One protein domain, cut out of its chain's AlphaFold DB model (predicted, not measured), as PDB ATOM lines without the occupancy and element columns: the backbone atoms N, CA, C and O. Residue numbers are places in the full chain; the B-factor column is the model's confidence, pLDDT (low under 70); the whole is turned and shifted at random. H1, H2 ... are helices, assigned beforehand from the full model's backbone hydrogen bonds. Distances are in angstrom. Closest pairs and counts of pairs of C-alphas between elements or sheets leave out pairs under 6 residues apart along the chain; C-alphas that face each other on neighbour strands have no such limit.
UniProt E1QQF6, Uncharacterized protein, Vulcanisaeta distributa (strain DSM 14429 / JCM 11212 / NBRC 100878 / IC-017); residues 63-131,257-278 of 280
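This is residues 63 to 131 and 257 to 278 of the 280 residues of an uncharacterized protein of Vulcanisaeta distributa (strain DSM 14429 / JCM 11212 / NBRC 100878 / IC-017) (UniProt E1QQF6). The long helix H6 stands off beside a small body of five helices. H3 is its core, H1, H2 and H5 pack on H3, and H4 pairs with H5. The printed part has 91 residues, 63 of them in six named helices, with no named strand; its class is all helix, and it is compact, with a radius of gyration of the C-alphas of 14.0 A and spans of 43 by 37 by 25 A.

Find H6, residues 262 to 277, near H3, residues 83 to 94, the hub. H3 touches H2, residues 69 to 74, closest C-alphas Val 89 and Phe 70, 6.2 A, a hairpin; H1, residues 63 to 67, at Arg 66 and Ala 92, 5.8 A; and H5, residues 115 to 126, at Ile 85 and His 116, 5.5 A, a steep tilt of 55 degrees. H5 and H4, residues 98 to 109, form a hairpin, Leu 118 and Ala 109 closest, C-alphas 4.7 A apart. O i to N i+4 pairs are within hydrogen-bond range throughout H1, H2, H4 and H6, 5 of 8 in H3, 7 of 8 in H5.

From C-alpha 262 at (-15.488, 31.098, -36.723), H6 runs 21.8 A to C-alpha 277 at (-28.482, 27.303, -53.848).

Across the cut, C-alphas 131 and 257 are 26.3 A apart; residue 80 and residues 257 to 278 have pLDDT under 70.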
ATOM      1  N   ARG A  63       2.879  20.267 -35.468       86.69
ATOM      2  CA  ARG A  63       1.753  20.838 -34.718       86.69
ATOM      3  C   ARG A  63       1.775  22.371 -34.724       86.69
ATOM      4  O   ARG A  63       0.754  22.986 -34.997       86.69
ATOM      5  N   CYS A  64       2.940  22.967 -34.483       83.50
ATOM      6  CA  CYS A  64       3.102  24.415 -34.440       83.50
ATOM      7  C   CYS A  64       2.941  25.054 -35.833       83.50
ATOM      8  O   CYS A  64       2.256  26.065 -35.976       83.50
ATOM      9  N   ILE A  65       3.506  24.425 -36.873       87.00
ATOM     10  CA  ILE A  65       3.369  24.886 -38.267       87.00
ATOM     11  C   ILE A  65       1.922  24.782 -38.739       87.00
ATOM     12  O   ILE A  65       1.384  25.726 -39.297       87.00
ATOM     13  N   ARG A  66       1.289  23.633 -38.516       86.62
ATOM     14  CA  ARG A  66      -0.058  23.300 -38.975       86.62
ATOM     15  C   ARG A  66      -1.105  24.268 -38.450       86.62
ATOM     16  O   ARG A  66      -1.954  24.711 -39.217       86.62
ATOM     17  N   ASP A  67      -1.028  24.591 -37.162       81.44
ATOM     18  CA  ASP A  67      -2.003  25.455 -36.503       81.44
ATOM     19  C   ASP A  67      -1.834  26.930 -36.942       81.44
ATOM     20  O   ASP A  67      -2.761  27.724 -36.822       81.44
ATOM     21  N   ASN A  68      -0.691  27.278 -37.553       81.56
ATOM     22  CA  ASN A  68      -0.363  28.627 -38.026       81.56
ATOM     23  C   ASN A  68      -0.035  28.681 -39.527       81.56
ATOM     24  O   ASN A  68       0.581  29.632 -40.016       81.56
ATOM     25  N   LEU A  69      -0.437  27.661 -40.282       85.00
ATOM     26  CA  LEU A  69       0.016  27.467 -41.656       85.00
ATOM     27  C   LEU A  69      -0.432  28.605 -42.578       85.00
ATOM     28  O   LEU A  69       0.300  29.002 -43.482       85.00
ATOM     29  N   PHE A  70      -1.613  29.161 -42.302       84.19
ATOM     30  CA  PHE A  70      -2.113  30.347 -42.984       84.19
ATOM     31  C   PHE A  70      -1.159  31.525 -42.814       84.19
ATOM     32  O   PHE A  70      -0.776  32.125 -43.803       84.19
ATOM     33  N   LEU A  71      -0.708  31.811 -41.591       77.88
ATOM     34  CA  LEU A  71       0.198  32.926 -41.310       77.88
ATOM     35  C   LEU A  71       1.561  32.746 -41.982       77.88
ATOM     36  O   LEU A  71       2.112  33.703 -42.522       77.88
ATOM     37  N   ILE A  72       2.087  31.517 -41.981       83.94
ATOM     38  CA  ILE A  72       3.360  31.198 -42.637       83.94
ATOM     39  C   ILE A  72       3.257  31.469 -44.134       83.94
ATOM     40  O   ILE A  72       4.108  32.153 -44.691       83.94
ATOM     41  N   LEU A  73       2.215  30.970 -44.788       85.50
ATOM     42  CA  LEU A  73       2.061  31.111 -46.232       85.50
ATOM     43  C   LEU A  73       1.630  32.535 -46.646       85.50
ATOM     44  O   LEU A  73       2.121  33.051 -47.653       85.50
ATOM     45  N   ASP A  74       0.799  33.199 -45.835       81.00
ATOM     46  CA  ASP A  74       0.329  34.579 -46.053       81.00
ATOM     47  C   ASP A  74       1.461  35.623 -45.907       81.00
ATOM     48  O   ASP A  74       1.341  36.766 -46.355       81.00
ATOM     49  N   SER A  75       2.599  35.217 -45.319       74.12
ATOM     50  CA  SER A  75       3.793  36.059 -45.160       74.12
ATOM     51  C   SER A  75       4.435  36.493 -46.473       74.12
ATOM     52  O   SER A  75       5.046  37.559 -46.533       74.12
ATOM     53  N   TYR A  76       4.271  35.699 -47.529       76.50
ATOM     54  CA  TYR A  76       4.827  35.977 -48.851       76.50
ATOM     55  C   TYR A  76       3.732  36.193 -49.905       76.50
ATOM     56  O   TYR A  76       3.901  36.985 -50.828       76.50
ATOM     57  N   GLU A  77       2.586  35.524 -49.766       80.69
ATOM     58  CA  GLU A  77       1.504  35.524 -50.757       80.69
ATOM     59  C   GLU A  77       0.185  35.965 -50.127       80.69
ATOM     60  O   GLU A  77      -0.042  35.734 -48.956       80.69
ATOM     61  N   GLU A  78      -0.708  36.598 -50.882       78.44
ATOM     62  CA  GLU A  78      -2.017  37.002 -50.357       78.44
ATOM     63  C   GLU A  78      -3.023  35.855 -50.413       78.44
ATOM     64  O   GLU A  78      -3.632  35.584 -51.453       78.44
ATOM     65  N   LEU A  79      -3.178  35.146 -49.292       76.25
ATOM     66  CA  LEU A  79      -4.095  34.008 -49.208       76.25
ATOM     67  C   LEU A  79      -5.548  34.428 -49.011       76.25
ATOM     68  O   LEU A  79      -6.450  33.698 -49.423       76.25
ATOM     69  N   SER A  80      -5.789  35.601 -48.421       68.50
ATOM     70  CA  SER A  80      -7.127  36.193 -48.274       68.50
ATOM     71  C   SER A  80      -7.861  36.293 -49.615       68.50
ATOM     72  O   SER A  80      -9.061  36.037 -49.679       68.50
ATOM     73  N   ALA A  81      -7.136  36.548 -50.706       72.94
ATOM     74  CA  ALA A  81      -7.677  36.603 -52.063       72.94
ATOM     75  C   ALA A  81      -7.899  35.219 -52.718       72.94
ATOM     76  O   ALA A  81      -8.303  35.138 -53.878       72.94
ATOM     77  N   ARG A  82      -7.603  34.109 -52.023       79.19
ATOM     78  CA  ARG A  82      -7.594  32.744 -52.587       79.19
ATOM     79  C   ARG A  82      -8.402  31.755 -51.728       79.19
ATOM     80  O   ARG A  82      -7.820  30.866 -51.098       79.19
ATOM     81  N   PRO A  83      -9.746  31.825 -51.742       77.12
ATOM     82  CA  PRO A  83     -10.606  31.074 -50.819       77.12
ATOM     83  C   PRO A  83     -10.416  29.550 -50.892       77.12
ATOM     84  O   PRO A  83     -10.384  28.881 -49.859       77.12
ATOM     85  N   GLY A  84     -10.204  28.991 -52.090       80.56
ATOM     86  CA  GLY A  84      -9.947  27.556 -52.264       80.56
ATOM     87  C   GLY A  84      -8.662  27.073 -51.577       80.56
ATOM     88  O   GLY A  84      -8.625  25.970 -51.035       80.56
ATOM     89  N   ILE A  85      -7.622  27.908 -51.532       84.94
ATOM     90  CA  ILE A  85      -6.374  27.596 -50.823       84.94
ATOM     91  C   ILE A  85      -6.577  27.747 -49.315       84.94
ATOM     92  O   ILE A  85      -6.169  26.865 -48.566       84.94
ATOM     93  N   SER A  86      -7.268  28.795 -48.868       81.56
ATOM     94  CA  SER A  86      -7.576  29.023 -47.449       81.56
ATOM     95  C   SER A  86      -8.363  27.864 -46.822       81.56
ATOM     96  O   SER A  86      -8.077  27.445 -45.698       81.56
ATOM     97  N   LEU A  87      -9.297  27.260 -47.566       80.88
ATOM     98  CA  LEU A  87     -10.003  26.046 -47.139       80.88
ATOM     99  C   LEU A  87      -9.063  24.839 -46.995       80.88
ATOM    100  O   LEU A  87      -9.147  24.083 -46.028       80.88
ATOM    101  N   LEU A  88      -8.132  24.657 -47.930       86.31
ATOM    102  CA  LEU A  88      -7.168  23.558 -47.858       86.31
ATOM    103  C   LEU A  88      -6.155  23.755 -46.725       86.31
ATOM    104  O   LEU A  88      -5.844  22.791 -46.021       86.31
ATOM    105  N   VAL A  89      -5.691  24.987 -46.510       86.62
ATOM    106  CA  VAL A  89      -4.814  25.366 -45.394       86.62
ATOM    107  C   VAL A  89      -5.518  25.132 -44.062       86.62
ATOM    108  O   VAL A  89      -4.972  24.456 -43.195       86.62
ATOM    109  N   SER A  90      -6.763  25.590 -43.917       82.38
ATOM    110  CA  SER A  90      -7.543  25.343 -42.698       82.38
ATOM    111  C   SER A  90      -7.842  23.861 -42.482       82.38
ATOM    112  O   SER A  90      -7.983  23.448 -41.347       82.38
ATOM    113  N   SER A  91      -7.861  23.007 -43.510       84.38
ATOM    114  CA  SER A  91      -8.008  21.557 -43.297       84.38
ATOM    115  C   SER A  91      -6.782  20.893 -42.651       84.38
ATOM    116  O   SER A  91      -6.895  19.768 -42.158       84.38
ATOM    117  N   ALA A  92      -5.629  21.578 -42.617       86.56
ATOM    118  CA  ALA A  92      -4.374  21.028 -42.119       86.56
ATOM    119  C   ALA A  92      -4.486  20.527 -40.672       86.56
ATOM    120  O   ALA A  92      -3.939  19.462 -40.390       86.56
ATOM    121  N   TYR A  93      -5.252  21.197 -39.789       85.31
ATOM    122  CA  TYR A  93      -5.398  20.809 -38.369       85.31
ATOM    123  C   TYR A  93      -5.869  19.361 -38.170       85.31
ATOM    124  O   TYR A  93      -5.568  18.740 -37.149       85.31
ATOM    125  N   ARG A  94      -6.586  18.798 -39.153       86.94
ATOM    126  CA  ARG A  94      -7.107  17.422 -39.111       86.94
ATOM    127  C   ARG A  94      -6.006  16.368 -39.237       86.94
ATOM    128  O   ARG A  94      -6.213  15.214 -38.870       86.94
ATOM    129  N   TYR A  95      -4.832  16.748 -39.734       90.62
ATOM    130  CA  TYR A  95      -3.728  15.838 -40.007       90.62
ATOM    131  C   TYR A  95      -2.697  15.899 -38.879       90.62
ATOM    132  O   TYR A  95      -2.034  16.914 -38.655       90.62
ATOM    133  N   LYS A  96      -2.566  14.787 -38.146       87.94
ATOM    134  CA  LYS A  96      -1.658  14.676 -36.991       87.94
ATOM    135  C   LYS A  96      -0.175  14.761 -37.361       87.94
ATOM    136  O   LYS A  96       0.601  15.214 -36.535       87.94
ATOM    137  N   THR A  97       0.195  14.353 -38.572       91.94
ATOM    138  CA  THR A  97       1.582  14.354 -39.056       91.94
ATOM    139  C   THR A  97       1.700  15.114 -40.367       91.94
ATOM    140  O   THR A  97       0.755  15.137 -41.171       91.94
ATOM    141  N   TYR A  98       2.878  15.688 -40.603       92.75
ATOM    142  CA  TYR A  98       3.201  16.387 -41.843       92.75
ATOM    143  C   TYR A  98       3.026  15.467 -43.056       92.75
ATOM    144  O   TYR A  98       2.370  15.817 -44.040       92.75
ATOM    145  N   GLY A  99       3.525  14.230 -42.948       93.50
ATOM    146  CA  GLY A  99       3.426  13.233 -44.013       93.50
ATOM    147  C   GLY A  99       1.985  12.914 -44.422       93.50
ATOM    148  O   GLY A  99       1.706  12.767 -45.613       93.50
ATOM    149  N   ASN A 100       1.050  12.855 -43.467       94.56
ATOM    150  CA  ASN A 100      -0.357  12.590 -43.772       94.56
ATOM    151  C   ASN A 100      -1.010  13.757 -44.518       94.56
ATOM    152  O   ASN A 100      -1.748  13.526 -45.478       94.56
ATOM    153  N   TYR A 101      -0.697  14.997 -44.135       95.25
ATOM    154  CA  TYR A 101      -1.198  16.168 -44.847       95.25
ATOM    155  C   TYR A 101      -0.641  16.251 -46.273       95.25
ATOM    156  O   TYR A 101      -1.391  16.451 -47.227       95.25
ATOM    157  N   VAL A 102       0.658  15.992 -46.449       95.31
ATOM    158  CA  VAL A 102       1.293  15.938 -47.775       95.31
ATOM    159  C   VAL A 102       0.675  14.845 -48.649       95.31
ATOM    160  O   VAL A 102       0.410  15.085 -49.827       95.31
ATOM    161  N   ARG A 103       0.402  13.650 -48.102       96.00
ATOM    162  CA  ARG A 103      -0.289  12.575 -48.842       96.00
ATOM    163  C   ARG A 103      -1.687  12.998 -49.285       96.00
ATOM    164  O   ARG A 103      -2.049  12.738 -50.429       96.00
ATOM    165  N   TYR A 104      -2.439  13.670 -48.415       95.44
ATOM    166  CA  TYR A 104      -3.752  14.209 -48.755       95.44
ATOM    167  C   TYR A 104      -3.679  15.244 -49.884       95.44
ATOM    168  O   TYR A 104      -4.397  15.123 -50.876       95.44
ATOM    169  N   LEU A 105      -2.760  16.210 -49.794       94.69
ATOM    170  CA  LEU A 105      -2.572  17.207 -50.851       94.69
ATOM    171  C   LEU A 105      -2.134  16.565 -52.172       94.69
ATOM    172  O   LEU A 105      -2.651  16.935 -53.221       94.69
ATOM    173  N   ARG A 106      -1.251  15.556 -52.135       94.88
ATOM    174  CA  ARG A 106      -0.874  14.771 -53.324       94.88
ATOM    175  C   ARG A 106      -2.067  14.051 -53.933       94.88
ATOM    176  O   ARG A 106      -2.203  14.055 -55.149       94.88
ATOM    177  N   TYR A 107      -2.915  13.436 -53.110       95.19
ATOM    178  CA  TYR A 107      -4.128  12.774 -53.585       95.19
ATOM    179  C   TYR A 107      -5.048  13.762 -54.308       95.19
ATOM    180  O   TYR A 107      -5.462  13.494 -55.433       95.19
ATOM    181  N   LEU A 108      -5.295  14.932 -53.714       93.19
ATOM    182  CA  LEU A 108      -6.100  15.981 -54.340       93.19
ATOM    183  C   LEU A 108      -5.471  16.529 -55.628       93.19
ATOM    184  O   LEU A 108      -6.175  16.719 -56.617       93.19
ATOM    185  N   ALA A 109      -4.152  16.732 -55.633       92.31
ATOM    186  CA  ALA A 109      -3.400  17.254 -56.771       92.31
ATOM    187  C   ALA A 109      -3.303  16.276 -57.959       92.31
ATOM    188  O   ALA A 109      -2.917  16.692 -59.048       92.31
ATOM    189  N   ARG A 110      -3.669  14.993 -57.790       90.69
ATOM    190  CA  ARG A 110      -3.795  14.047 -58.918       90.69
ATOM    191  C   ARG A 110      -4.906  14.441 -59.885       90.69
ATOM    192  O   ARG A 110      -4.847  14.064 -61.050       90.69
ATOM    193  N   SER A 111      -5.916  15.175 -59.415       90.75
ATOM    194  CA  SER A 111      -6.928  15.744 -60.295       90.75
ATOM    195  C   SER A 111      -6.382  17.029 -60.925       90.75
ATOM    196  O   SER A 111      -6.146  17.994 -60.193       90.75
ATOM    197  N   PRO A 112      -6.235  17.111 -62.260       80.06
ATOM    198  CA  PRO A 112      -5.700  18.303 -62.928       80.06
ATOM    199  C   PRO A 112      -6.588  19.544 -62.744       80.06
ATOM    200  O   PRO A 112      -6.125  20.667 -62.913       80.06
ATOM    201  N   ARG A 113      -7.854  19.364 -62.338       83.69
ATOM    202  CA  ARG A 113      -8.765  20.465 -61.990       83.69
ATOM    203  C   ARG A 113      -8.478  21.070 -60.613       83.69
ATOM    204  O   ARG A 113      -8.930  22.174 -60.331       83.69
ATOM    205  N   ASN A 114      -7.731  20.382 -59.749       86.62
ATOM    206  CA  ASN A 114      -7.452  20.836 -58.388       86.62
ATOM    207  C   ASN A 114      -6.115  21.586 -58.294       86.62
ATOM    208  O   ASN A 114      -5.189  21.206 -57.571       86.62
ATOM    209  N   VAL A 115      -6.032  22.690 -59.041       88.31
ATOM    210  CA  VAL A 115      -4.844  23.556 -59.106       88.31
ATOM    211  C   VAL A 115      -4.477  24.156 -57.747       88.31
ATOM    212  O   VAL A 115      -3.303  24.374 -57.468       88.31
ATOM    213  N   HIS A 116      -5.459  24.361 -56.863       90.88
ATOM    214  CA  HIS A 116      -5.235  24.859 -55.506       90.88
ATOM    215  C   HIS A 116      -4.468  23.856 -54.640       90.88
ATOM    216  O   HIS A 116      -3.542  24.253 -53.933       90.88
ATOM    217  N   ALA A 117      -4.806  22.563 -54.719       91.06
ATOM    218  CA  ALA A 117      -4.084  21.522 -53.994       91.06
ATOM    219  C   ALA A 117      -2.657  21.342 -54.519       91.06
ATOM    220  O   ALA A 117      -1.731  21.203 -53.719       91.06
ATOM    221  N   LEU A 118      -2.466  21.400 -55.842       91.44
ATOM    222  CA  LEU A 118      -1.138  21.336 -56.454       91.44
ATOM    223  C   LEU A 118      -0.270  22.531 -56.040       91.44
ATOM    224  O   LEU A 118       0.883  22.359 -55.644       91.44
ATOM    225  N   TRP A 119      -0.842  23.735 -56.082       92.06
ATOM    226  CA  TRP A 119      -0.169  24.954 -55.651       92.06
ATOM    227  C   TRP A 119       0.234  24.884 -54.175       92.06
ATOM    228  O   TRP A 119       1.396  25.120 -53.835       92.06
ATOM    229  N   LEU A 120      -0.701  24.493 -53.302       92.44
ATOM    230  CA  LEU A 120      -0.451  24.405 -51.866       92.44
ATOM    231  C   LEU A 120       0.599  23.342 -51.555       92.44
ATOM    232  O   LEU A 120       1.506  23.598 -50.772       92.44
ATOM    233  N   LEU A 121       0.536  22.182 -52.215       93.69
ATOM    234  CA  LEU A 121       1.558  21.145 -52.097       93.69
ATOM    235  C   LEU A 121       2.954  21.694 -52.420       93.69
ATOM    236  O   LEU A 121       3.886  21.457 -51.655       93.69
ATOM    237  N   GLY A 122       3.088  22.466 -53.503       90.06
ATOM    238  CA  GLY A 122       4.354  23.096 -53.880       90.06
ATOM    239  C   GLY A 122       4.912  24.019 -52.794       90.06
ATOM    240  O   GLY A 122       6.112  24.002 -52.534       90.06
ATOM    241  N   ARG A 123       4.051  24.785 -52.111       90.06
ATOM    242  CA  ARG A 123       4.461  25.671 -51.007       90.06
ATOM    243  C   ARG A 123       4.791  24.917 -49.728       90.06
ATOM    244  O   ARG A 123       5.814  25.188 -49.110       90.06
ATOM    245  N   ILE A 124       3.984  23.922 -49.372       90.44
ATOM    246  CA  ILE A 124       4.223  23.064 -48.207       90.44
ATOM    247  C   ILE A 124       5.561  22.335 -48.331       90.44
ATOM    248  O   ILE A 124       6.311  22.253 -47.361       90.44
ATOM    249  N   MET A 125       5.914  21.891 -49.539       89.94
ATOM    250  CA  MET A 125       7.202  21.250 -49.784       89.94
ATOM    251  C   MET A 125       8.408  22.178 -49.584       89.94
ATOM    252  O   MET A 125       9.491  21.674 -49.304       89.94
ATOM    253  N   LEU A 126       8.262  23.507 -49.622       87.50
ATOM    254  CA  LEU A 126       9.365  24.418 -49.270       87.50
ATOM    255  C   LEU A 126       9.730  24.348 -47.779       87.50
ATOM    256  O   LEU A 126      10.867  24.648 -47.417       87.50
ATOM    257  N   LEU A 127       8.792  23.907 -46.935       86.44
ATOM    258  CA  LEU A 127       8.971  23.761 -45.489       86.44
ATOM    259  C   LEU A 127       9.485  22.373 -45.084       86.44
ATOM    260  O   LEU A 127       9.785  22.163 -43.915       86.44
ATOM    261  N   HIS A 128       9.586  21.413 -46.011       88.31
ATOM    262  CA  HIS A 128       9.840  20.011 -45.654       88.31
ATOM    263  C   HIS A 128      11.137  19.804 -44.853       88.31
ATOM    264  O   HIS A 128      11.163  18.966 -43.962       88.31
ATOM    265  N   ASP A 129      12.174  20.594 -45.143       84.44
ATOM    266  CA  ASP A 129      13.482  20.527 -44.479       84.44
ATOM    267  C   ASP A 129      13.462  21.028 -43.031       84.44
ATOM    268  O   ASP A 129      14.415  20.790 -42.291       84.44
ATOM    269  N   ILE A 130      12.424  21.782 -42.658       85.88
ATOM    270  CA  ILE A 130      12.334  22.468 -41.365       85.88
ATOM    271  C   ILE A 130      11.186  21.949 -40.506       85.88
ATOM    272  O   ILE A 130      11.043  22.371 -39.365       85.88
ATOM    273  N   VAL A 131      10.352  21.055 -41.037       88.44
ATOM    274  CA  VAL A 131       9.241  20.441 -40.307       88.44
ATOM    275  C   VAL A 131       9.715  19.131 -39.691       88.44
ATOM    276  O   VAL A 131      10.309  18.295 -40.366       88.44
ATOM    277  N   GLU A 257     -10.234  30.843 -25.314       36.88
ATOM    278  CA  GLU A 257     -10.824  30.537 -26.618       36.88
ATOM    279  C   GLU A 257     -10.278  31.368 -27.799       36.88
ATOM    280  O   GLU A 257     -10.540  32.564 -27.893       36.88
ATOM    281  N   LEU A 258      -9.586  30.722 -28.747       32.88
ATOM    282  CA  LEU A 258      -9.324  31.243 -30.097       32.88
ATOM    283  C   LEU A 258     -10.666  31.410 -30.858       32.88
ATOM    284  O   LEU A 258     -10.902  30.815 -31.904       32.88
ATOM    285  N   LYS A 259     -11.570  32.228 -30.307       28.45
ATOM    286  CA  LYS A 259     -12.604  33.013 -30.971       28.45
ATOM    287  C   LYS A 259     -11.914  34.245 -31.559       28.45
ATOM    288  O   LYS A 259     -12.204  35.383 -31.220       28.45
ATOM    289  N   ILE A 260     -11.026  34.008 -32.516       31.67
ATOM    290  CA  ILE A 260     -11.185  34.774 -33.748       31.67
ATOM    291  C   ILE A 260     -12.362  34.070 -34.365       31.67
ATOM    292  O   ILE A 260     -12.260  32.887 -34.701       31.67
ATOM    293  N   GLU A 261     -13.517  34.711 -34.290       35.44
ATOM    294  CA  GLU A 261     -14.756  34.034 -34.552       35.44
ATOM    295  C   GLU A 261     -14.657  33.266 -35.868       35.44
ATOM    296  O   GLU A 261     -14.492  33.804 -36.962       35.44
ATOM    297  N   ILE A 262     -14.902  31.972 -35.723       38.41
ATOM    298  CA  ILE A 262     -15.488  31.098 -36.723       38.41
ATOM    299  C   ILE A 262     -16.655  31.796 -37.462       38.41
ATOM    300  O   ILE A 262     -17.082  31.248 -38.462       38.41
ATOM    301  N   ASN A 263     -17.150  32.969 -37.039       37.22
ATOM    302  CA  ASN A 263     -18.149  33.798 -37.704       37.22
ATOM    303  C   ASN A 263     -17.692  34.391 -39.033       37.22
ATOM    304  O   ASN A 263     -18.442  34.206 -39.970       37.22
ATOM    305  N   GLU A 264     -16.503  34.974 -39.216       37.59
ATOM    306  CA  GLU A 264     -16.144  35.483 -40.561       37.59
ATOM    307  C   GLU A 264     -15.986  34.330 -41.563       37.59
ATOM    308  O   GLU A 264     -16.472  34.389 -42.690       37.59
ATOM    309  N   VAL A 265     -15.402  33.207 -41.131       39.34
ATOM    310  CA  VAL A 265     -15.290  31.991 -41.955       39.34
ATOM    311  C   VAL A 265     -16.643  31.267 -42.100       39.34
ATOM    312  O   VAL A 265     -16.899  30.678 -43.150       39.34
ATOM    313  N   ARG A 266     -17.541  31.311 -41.100       41.25
ATOM    314  CA  ARG A 266     -18.926  30.789 -41.184       41.25
ATOM    315  C   ARG A 266     -19.790  31.657 -42.069       41.25
ATOM    316  O   ARG A 266     -20.571  31.096 -42.814       41.25
ATOM    317  N   GLU A 267     -19.685  32.971 -41.990       46.09
ATOM    318  CA  GLU A 267     -20.425  33.926 -42.807       46.09
ATOM    319  C   GLU A 267     -19.972  33.826 -44.251       46.09
ATOM    320  O   GLU A 267     -20.817  33.733 -45.135       46.09
ATOM    321  N   LEU A 268     -18.661  33.722 -44.495       45.56
ATOM    322  CA  LEU A 268     -18.130  33.450 -45.828       45.56
ATOM    323  C   LEU A 268     -18.610  32.084 -46.342       45.56
ATOM    324  O   LEU A 268     -19.073  31.976 -47.473       45.56
ATOM    325  N   ARG A 269     -18.585  31.038 -45.501       44.84
ATOM    326  CA  ARG A 269     -19.109  29.706 -45.850       44.84
ATOM    327  C   ARG A 269     -20.621  29.717 -46.108       44.84
ATOM    328  O   ARG A 269     -21.064  29.061 -47.042       44.84
ATOM    329  N   ASN A 270     -21.402  30.432 -45.306       51.44
ATOM    330  CA  ASN A 270     -22.859  30.511 -45.416       51.44
ATOM    331  C   ASN A 270     -23.276  31.361 -46.620       51.44
ATOM    332  O   ASN A 270     -24.204  30.976 -47.322       51.44
ATOM    333  N   LYS A 271     -22.561  32.454 -46.919       57.62
ATOM    334  CA  LYS A 271     -22.731  33.217 -48.164       57.62
ATOM    335  C   LYS A 271     -22.463  32.347 -49.387       57.62
ATOM    336  O   LYS A 271     -23.325  32.254 -50.249       57.62
ATOM    337  N   LEU A 272     -21.334  31.639 -49.409       53.62
ATOM    338  CA  LEU A 272     -20.968  30.768 -50.530       53.62
ATOM    339  C   LEU A 272     -21.945  29.592 -50.718       53.62
ATOM    340  O   LEU A 272     -22.223  29.206 -51.849       53.62
ATOM    341  N   LEU A 273     -22.489  29.031 -49.631       49.97
ATOM    342  CA  LEU A 273     -23.502  27.968 -49.695       49.97
ATOM    343  C   LEU A 273     -24.878  28.485 -50.145       49.97
ATOM    344  O   LEU A 273     -25.578  27.795 -50.884       49.97
ATOM    345  N   ASN A 274     -25.261  29.697 -49.737       53.78
ATOM    346  CA  ASN A 274     -26.524  30.305 -50.152       53.78
ATOM    347  C   ASN A 274     -26.486  30.761 -51.617       53.78
ATOM    348  O   ASN A 274     -27.460  30.537 -52.326       53.78
ATOM    349  N   GLU A 275     -25.356  31.288 -52.097       49.22
ATOM    350  CA  GLU A 275     -25.155  31.638 -53.513       49.22
ATOM    351  C   GLU A 275     -25.156  30.405 -54.433       49.22
ATOM    352  O   GLU A 275     -25.630  30.478 -55.566       49.22
ATOM    353  N   SER A 276     -24.700  29.242 -53.948       47.47
ATOM    354  CA  SER A 276     -24.779  27.984 -54.707       47.47
ATOM    355  C   SER A 276     -26.186  27.381 -54.789       47.47
ATOM    356  O   SER A 276     -26.445  26.586 -55.687       47.47
ATOM    357  N   ASN A 277     -27.090  27.769 -53.882       49.09
ATOM    358  CA  ASN A 277     -28.482  27.303 -53.848       49.09
ATOM    359  C   ASN A 277     -29.466  28.295 -54.497       49.09
ATOM    360  O   ASN A 277     -30.645  27.974 -54.632       49.09
ATOM    361  N   SER A 278     -29.009  29.491 -54.881       47.47
ATOM    362  CA  SER A 278     -29.829  30.542 -55.500       47.47
ATOM    363  C   SER A 278     -29.631  30.693 -57.013       47.47
ATOM    364  O   SER A 278     -30.201  31.609 -57.596       47.47
TER     365      SER A 278